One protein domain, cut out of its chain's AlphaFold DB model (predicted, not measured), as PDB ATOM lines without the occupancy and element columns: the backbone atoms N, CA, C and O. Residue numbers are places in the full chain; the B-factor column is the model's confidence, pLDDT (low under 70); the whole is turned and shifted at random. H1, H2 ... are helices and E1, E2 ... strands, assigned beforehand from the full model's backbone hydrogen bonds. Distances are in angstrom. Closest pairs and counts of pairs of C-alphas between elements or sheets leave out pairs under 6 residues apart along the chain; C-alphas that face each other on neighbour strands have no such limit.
ATOM      1  N   CYS A 294     178.305 185.881 160.306       80.12
ATOM      2  CA  CYS A 294     177.104 186.518 159.788       80.12
ATOM      3  C   CYS A 294     177.492 187.479 158.662       80.12
ATOM      4  O   CYS A 294     178.036 188.542 158.949       80.12
ATOM      5  N   GLN A 295     177.201 187.133 157.405       74.19
ATOM      6  CA  GLN A 295     177.511 188.007 156.263       74.19
ATOM      7  C   GLN A 295     176.644 189.275 156.240       74.19
ATOM      8  O   GLN A 295     177.114 190.343 155.849       74.19
ATOM      9  N   PHE A 296     175.382 189.179 156.671       69.12
ATOM     10  CA  PHE A 296     174.412 190.267 156.591       69.12
ATOM     11  C   PHE A 296     173.387 190.189 157.722       69.12
ATOM     12  O   PHE A 296     172.786 189.137 157.940       69.12
ATOM     13  N   VAL A 297     173.104 191.326 158.364       62.78
ATOM     14  CA  VAL A 297     171.980 191.457 159.302       62.78
ATOM     15  C   VAL A 297     170.808 192.114 158.577       62.78
ATOM     16  O   VAL A 297     170.883 193.273 158.172       62.78
ATOM     17  N   GLY A 298     169.715 191.373 158.399       57.00
ATOM     18  CA  GLY A 298     168.431 191.940 157.993       57.00
ATOM     19  C   GLY A 298     167.619 192.308 159.232       57.00
ATOM     20  O   GLY A 298     167.353 191.440 160.057       57.00
ATOM     21  N   ALA A 299     167.215 193.572 159.379       47.00
ATOM     22  CA  ALA A 299     166.330 193.994 160.466       47.00
ATOM     23  C   ALA A 299     164.953 193.310 160.331       47.00
ATOM     24  O   ALA A 299     164.133 193.703 159.502       47.00
ATOM     25  N   THR A 300     164.704 192.269 161.123       48.88
ATOM     26  CA  THR A 300     163.430 191.541 161.174       48.88
ATOM     27  C   THR A 300     162.611 191.995 162.377       48.88
ATOM     28  O   THR A 300     162.547 191.333 163.408       48.88
ATOM     29  N   ASP A 301     161.936 193.134 162.240       42.62
ATOM     30  CA  ASP A 301     160.863 193.488 163.167       42.62
ATOM     31  C   ASP A 301     159.642 192.598 162.858       42.62
ATOM     32  O   ASP A 301     159.007 192.704 161.802       42.62
ATOM     33  N   ARG A 302     159.357 191.641 163.749       45.12
ATOM     34  CA  ARG A 302     158.432 190.507 163.535       45.12
ATOM     35  C   ARG A 302     156.963 190.932 163.354       45.12
ATOM     36  O   ARG A 302     156.138 190.114 162.961       45.12
ATOM     37  N   HIS A 303     156.633 192.205 163.583       43.69
ATOM     38  CA  HIS A 303     155.265 192.738 163.544       43.69
ATOM     39  C   HIS A 303     154.760 193.225 162.170       43.69
ATOM     40  O   HIS A 303     153.613 193.658 162.077       43.69
ATOM     41  N   LYS A 304     155.554 193.155 161.091       40.34
ATOM     42  CA  LYS A 304     155.178 193.700 159.764       40.34
ATOM     43  C   LYS A 304     155.166 192.681 158.616       40.34
ATOM     44  O   LYS A 304     155.396 193.052 157.470       40.34
ATOM     45  N   PHE A 305     154.898 191.402 158.882       41.47
ATOM     46  CA  PHE A 305     154.981 190.374 157.831       41.47
ATOM     47  C   PHE A 305     153.714 190.147 156.996       41.47
ATOM     48  O   PHE A 305     153.801 189.477 155.973       41.47
ATOM     49  N   GLU A 306     152.557 190.712 157.355       41.31
ATOM     50  CA  GLU A 306     151.329 190.437 156.587       41.31
ATOM     51  C   GLU A 306     151.070 191.387 155.419       41.31
ATOM     52  O   GLU A 306     150.323 191.030 154.518       41.31
ATOM     53  N   ASN A 307     151.703 192.559 155.356       40.47
ATOM     54  CA  ASN A 307     151.459 193.494 154.259       40.47
ATOM     55  C   ASN A 307     152.699 194.338 153.985       40.47
ATOM     56  O   ASN A 307     152.797 195.422 154.543       40.47
ATOM     57  N   LEU A 308     153.630 193.888 153.137       40.41
ATOM     58  CA  LEU A 308     154.493 194.820 152.398       40.41
ATOM     59  C   LEU A 308     155.202 194.135 151.215       40.41
ATOM     60  O   LEU A 308     156.240 193.491 151.348       40.41
ATOM     61  N   HIS A 309     154.669 194.351 150.014       45.69
ATOM     62  CA  HIS A 309     155.483 194.404 148.804       45.69
ATOM     63  C   HIS A 309     156.326 195.686 148.850       45.69
ATOM     64  O   HIS A 309     155.872 196.719 148.371       45.69
ATOM     65  N   SER A 310     157.523 195.666 149.439       40.34
ATOM     66  CA  SER A 310     158.561 196.627 149.044       40.34
ATOM     67  C   SER A 310     159.953 196.235 149.529       40.34
ATOM     68  O   SER A 310     160.193 195.952 150.699       40.34
ATOM     69  N   SER A 311     160.861 196.277 148.567       44.66
ATOM     70  CA  SER A 311     162.310 196.282 148.671       44.66
ATOM     71  C   SER A 311     162.801 197.473 149.508       44.66
ATOM     72  O   SER A 311     162.832 198.595 149.011       44.66
ATOM     73  N   GLN A 312     163.180 197.249 150.772       46.94
ATOM     74  CA  GLN A 312     164.197 198.057 151.471       46.94
ATOM     75  C   GLN A 312     164.576 197.422 152.819       46.94
ATOM     76  O   GLN A 312     164.136 197.841 153.886       46.94
ATOM     77  N   TYR A 313     165.425 196.395 152.779       48.28
ATOM     78  CA  TYR A 313     166.161 195.962 153.966       48.28
ATOM     79  C   TYR A 313     167.455 196.782 154.041       48.28
ATOM     80  O   TYR A 313     168.202 196.841 153.065       48.28
ATOM     81  N   HIS A 314     167.720 197.440 155.174       45.66
ATOM     82  CA  HIS A 314     169.035 198.030 155.437       45.66
ATOM     83  C   HIS A 314     170.003 196.888 155.729       45.66
ATOM     84  O   HIS A 314     170.066 196.383 156.845       45.66
ATOM     85  N   VAL A 315     170.699 196.448 154.689       50.41
ATOM     86  CA  VAL A 315     171.706 195.399 154.769       50.41
ATOM     87  C   VAL A 315     173.016 196.052 155.200       50.41
ATOM     88  O   VAL A 315     173.699 196.672 154.386       50.41
ATOM     89  N   GLN A 316     173.364 195.957 156.483       53.88
ATOM     90  CA  GLN A 316     174.743 196.196 156.903       53.88
ATOM     91  C   GLN A 316     175.500 194.874 156.804       53.88
ATOM     92  O   GLN A 316     175.089 193.867 157.384       53.88
ATOM     93  N   ALA A 317     176.579 194.876 156.018       55.03
ATOM     94  CA  ALA A 317     177.511 193.764 155.985       55.03
ATOM     95  C   ALA A 317     178.188 193.669 157.351       55.03
ATOM     96  O   ALA A 317     178.783 194.638 157.830       55.03
ATOM     97  N   THR A 318     178.075 192.509 157.979       65.38
ATOM     98  CA  THR A 318     178.789 192.192 159.210       65.38
ATOM     99  C   THR A 318     179.830 191.120 158.908       65.38
ATOM    100  O   THR A 318     179.737 190.401 157.920       65.38
ATOM    101  N   ALA A 319     180.858 191.033 159.743       75.44
ATOM    102  CA  ALA A 319     181.789 189.903 159.775       75.44
ATOM    103  C   ALA A 319     181.832 189.318 161.195       75.44
ATOM    104  O   ALA A 319     182.864 188.847 161.663       75.44
ATOM    105  N   ALA A 320     180.712 189.442 161.913       81.25
ATOM    106  CA  ALA A 320     180.608 189.015 163.296       81.25
ATOM    107  C   ALA A 320     180.594 187.477 163.361       81.25
ATOM    108  O   ALA A 320     179.888 186.856 162.555       81.25
ATOM    109  N   PRO A 321     181.354 186.867 164.287       84.00
ATOM    110  CA  PRO A 321     181.295 185.431 164.514       84.00
ATOM    111  C   PRO A 321     179.900 185.040 165.010       84.00
ATOM    112  O   PRO A 321     179.314 185.750 165.826       84.00
ATOM    113  N   LEU A 322     179.380 183.924 164.503       83.62
ATOM    114  CA  LEU A 322     178.126 183.329 164.955       83.62
ATOM    115  C   LEU A 322     178.417 182.305 166.047       83.62
ATOM    116  O   LEU A 322     179.234 181.402 165.858       83.62
ATOM    117  N   LEU A 323     177.725 182.432 167.175       83.38
ATOM    118  CA  LEU A 323     177.732 181.428 168.230       83.38
ATOM    119  C   LEU A 323     176.696 180.337 167.922       83.38
ATOM    120  O   LEU A 323     175.723 180.593 167.210       83.38
ATOM    121  N   PRO A 324     176.824 179.129 168.499       80.31
ATOM    122  CA  PRO A 324     175.815 178.080 168.346       80.31
ATOM    123  C   PRO A 324     174.392 178.516 168.731       80.31
ATOM    124  O   PRO A 324     173.429 177.985 168.184       80.31
ATOM    125  N   THR A 325     174.258 179.491 169.636       82.50
ATOM    126  CA  THR A 325     172.983 180.096 170.058       82.50
ATOM    127  C   THR A 325     172.343 180.994 169.001       82.50
ATOM    128  O   THR A 325     171.140 181.229 169.058       82.50
ATOM    129  N   ASP A 326     173.130 181.486 168.043       81.62
ATOM    130  CA  ASP A 326     172.653 182.326 166.940       81.62
ATOM    131  C   ASP A 326     172.129 181.483 165.765       81.62
ATOM    132  O   ASP A 326     171.583 182.017 164.795       81.62
ATOM    133  N   LEU A 327     172.305 180.160 165.835       81.38
ATOM    134  CA  LEU A 327     171.927 179.210 164.798       81.38
ATOM    135  C   LEU A 327     170.596 178.534 165.138       81.38
ATOM    136  O   LEU A 327     170.269 178.249 166.289       81.38
ATOM    137  N   SER A 328     169.807 178.248 164.108       81.50
ATOM    138  CA  SER A 328     168.582 177.454 164.220       81.50
ATOM    139  C   SER A 328     168.465 176.530 163.020       81.50
ATOM    140  O   SER A 328     168.884 176.888 161.916       81.50
ATOM    141  N   ASN A 329     167.860 175.365 163.229       84.62
ATOM    142  CA  ASN A 329     167.684 174.378 162.177       84.62
ATOM    143  C   ASN A 329     166.382 174.662 161.428       84.62
ATOM    144  O   ASN A 329     165.350 174.969 162.031       84.62
ATOM    145  N   ARG A 330     166.422 174.584 160.098       86.31
ATOM    146  CA  ARG A 330     165.277 174.877 159.232       86.31
ATOM    147  C   ARG A 330     165.032 173.723 158.273       86.31
ATOM    148  O   ARG A 330     165.943 173.316 157.564       86.31
ATOM    149  N   TRP A 331     163.768 173.323 158.158       88.06
ATOM    150  CA  TRP A 331     163.284 172.405 157.134       88.06
ATOM    151  C   TRP A 331     162.159 173.042 156.327       88.06
ATOM    152  O   TRP A 331     161.262 173.691 156.869       88.06
ATOM    153  N   ASP A 332     162.192 172.837 155.016       91.88
ATOM    154  CA  ASP A 332     161.181 173.356 154.104       91.88
ATOM    155  C   ASP A 332     160.208 172.240 153.712       91.88
ATOM    156  O   ASP A 332     160.579 171.288 153.029       91.88
ATOM    157  N   PHE A 333     158.941 172.377 154.107       89.81
ATOM    158  CA  PHE A 333     157.886 171.406 153.807       89.81
ATOM    159  C   PHE A 333     156.672 172.102 153.188       89.81
ATOM    160  O   PHE A 333     156.076 173.000 153.784       89.81
ATOM    161  N   GLY A 334     156.293 171.698 151.970       89.25
ATOM    162  CA  GLY A 334     155.095 172.215 151.291       89.25
ATOM    163  C   GLY A 334     155.078 173.742 151.111       89.25
ATOM    164  O   GLY A 334     154.020 174.358 151.208       89.25
ATOM    165  N   GLY A 335     156.246 174.366 150.920       89.69
ATOM    166  CA  GLY A 335     156.392 175.823 150.797       89.69
ATOM    167  C   GLY A 335     156.391 176.592 152.126       89.69
ATOM    168  O   GLY A 335     156.550 177.813 152.119       89.69
ATOM    169  N   LYS A 336     156.247 175.906 153.267       90.50
ATOM    170  CA  LYS A 336     156.387 176.495 154.604       90.50
ATOM    171  C   LYS A 336     157.776 176.207 155.164       90.50
ATOM    172  O   LYS A 336     158.292 175.101 155.027       90.50
ATOM    173  N   LYS A 337     158.356 177.212 155.818       90.56
ATOM    174  CA  LYS A 337     159.633 177.104 156.530       90.56
ATOM    175  C   LYS A 337     159.337 176.731 157.977       90.56
ATOM    176  O   LYS A 337     158.725 177.528 158.688       90.56
ATOM    177  N   VAL A 338     159.741 175.538 158.391       90.38
ATOM    178  CA  VAL A 338     159.619 175.058 159.770       90.38
ATOM    179  C   VAL A 338     160.982 175.212 160.427       90.38
ATOM    180  O   VAL A 338     161.982 174.744 159.889       90.38
ATOM    181  N   ILE A 339     161.031 175.927 161.546       88.38
ATOM    182  CA  ILE A 339     162.270 176.225 162.263       88.38
ATOM    183  C   ILE A 339     162.184 175.533 163.617       88.38
ATOM    184  O   ILE A 339     161.189 175.718 164.314       88.38
ATOM    185  N   PHE A 340     163.222 174.782 163.968       86.81
ATOM    186  CA  PHE A 340     163.405 174.209 165.295       86.81
ATOM    187  C   PHE A 340     164.711 174.732 165.891       86.81
ATOM    188  O   PHE A 340     165.729 174.872 165.204       86.81
ATOM    189  N   SER A 341     164.685 175.012 167.185       84.12
ATOM    190  CA  SER A 341     165.900 175.180 167.975       84.12
ATOM    191  C   SER A 341     166.658 173.852 168.089       84.12
ATOM    192  O   SER A 341     166.094 172.777 167.871       84.12
ATOM    193  N   LYS A 342     167.945 173.912 168.455       81.50
ATOM    194  CA  LYS A 342     168.740 172.701 168.721       81.50
ATOM    195  C   LYS A 342     168.109 171.837 169.819       81.50
ATOM    196  O   LYS A 342     167.997 170.632 169.644       81.50
ATOM    197  N   ASN A 343     167.610 172.466 170.885       83.75
ATOM    198  CA  ASN A 343     166.957 171.765 171.991       83.75
ATOM    199  C   ASN A 343     165.673 171.057 171.544       83.75
ATOM    200  O   ASN A 343     165.490 169.893 171.866       83.75
ATOM    201  N   GLU A 344     164.816 171.716 170.755       86.19
ATOM    202  CA  GLU A 344     163.607 171.073 170.216       86.19
ATOM    203  C   GLU A 344     163.961 169.898 169.294       86.19
ATOM    204  O   GLU A 344     163.313 168.856 169.339       86.19
ATOM    205  N   ALA A 345     165.009 170.037 168.473       83.56
ATOM    206  CA  ALA A 345     165.488 168.949 167.627       83.56
ATOM    207  C   ALA A 345     166.021 167.757 168.443       83.56
ATOM    208  O   ALA A 345     165.741 166.612 168.086       83.56
ATOM    209  N   ALA A 346     166.739 168.015 169.540       82.50
ATOM    210  CA  ALA A 346     167.221 166.987 170.457       82.50
ATOM    211  C   ALA A 346     166.070 166.314 171.226       82.50
ATOM    212  O   ALA A 346     166.003 165.089 171.287       82.50
ATOM    213  N   GLU A 347     165.106 167.090 171.735       87.00
ATOM    214  CA  GLU A 347     163.911 166.573 172.415       87.00
ATOM    215  C   GLU A 347     163.066 165.680 171.497       87.00
ATOM    216  O   GLU A 347     162.596 164.631 171.929       87.00
ATOM    217  N   MET A 348     162.926 166.032 170.212       85.56
ATOM    218  CA  MET A 348     162.241 165.180 169.228       85.56
ATOM    219  C   MET A 348     162.929 163.821 169.023       85.56
ATOM    220  O   MET A 348     162.270 162.859 168.630       85.56
ATOM    221  N   LYS A 349     164.239 163.731 169.282       83.38
ATOM    222  CA  LYS A 349     165.024 162.490 169.211       83.38
ATOM    223  C   LYS A 349     165.116 161.761 170.559       83.38
ATOM    224  O   LYS A 349     165.700 160.680 170.625       83.38
ATOM    225  N   HIS A 350     164.557 162.307 171.638       88.75
ATOM    226  CA  HIS A 350     164.668 161.716 172.966       88.75
ATOM    227  C   HIS A 350     163.597 160.636 173.201       88.75
ATOM    228  O   HIS A 350     162.431 160.926 173.463       88.75
TER     229      HIS A 350
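This is residues 294 to 350 of the 581 residues of the protein "ATP-dependent DNA helicase II subunit 1" of Blyttiomyces helicus (UniProt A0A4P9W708). Two small antiparallel hairpins, E3 with E4 and E1 with E2, are strung along an open chain, with short helix H1 after E4 and a wide loop between E1 and E2, of which residues 301 to 311 stick out. The 57 printed residues run E1, E2, E3, E4, H1, mixed in class, with under half in named elements. The whole is loose, with a radius of gyration of the C-alphas of 14.8 A, spanning 42 by 31 by 18 A.

E3, residues 329 to 333, spans 13.2 A; E4, 336 to 340, 13.0 A. E1, 294 to 297, begins at C-alpha (177.104, 186.518, 159.788) and spans 7.1 A; E2, 316 to 321, 14.7 A. H1, 342 to 348, spans 10.0 A and ends at C-alpha (162.241, 165.180, 169.228).

In hairpin E3-E4, N 331 and O 338 are within hydrogen-bond range, 2.9 A. In hairpin E1-E2, N 294 and O 320 are, at 2.9 A. E2 and E3 are apart. The closest C-alphas of E3 and H1, Asn 329 and Lys 342, are 6.8 A apart. In H1 every O i to N i+4 pair is within range.

The printed part has no cut. The E1 to E2 link is long. Residues 296 to 318 have pLDDT under 70.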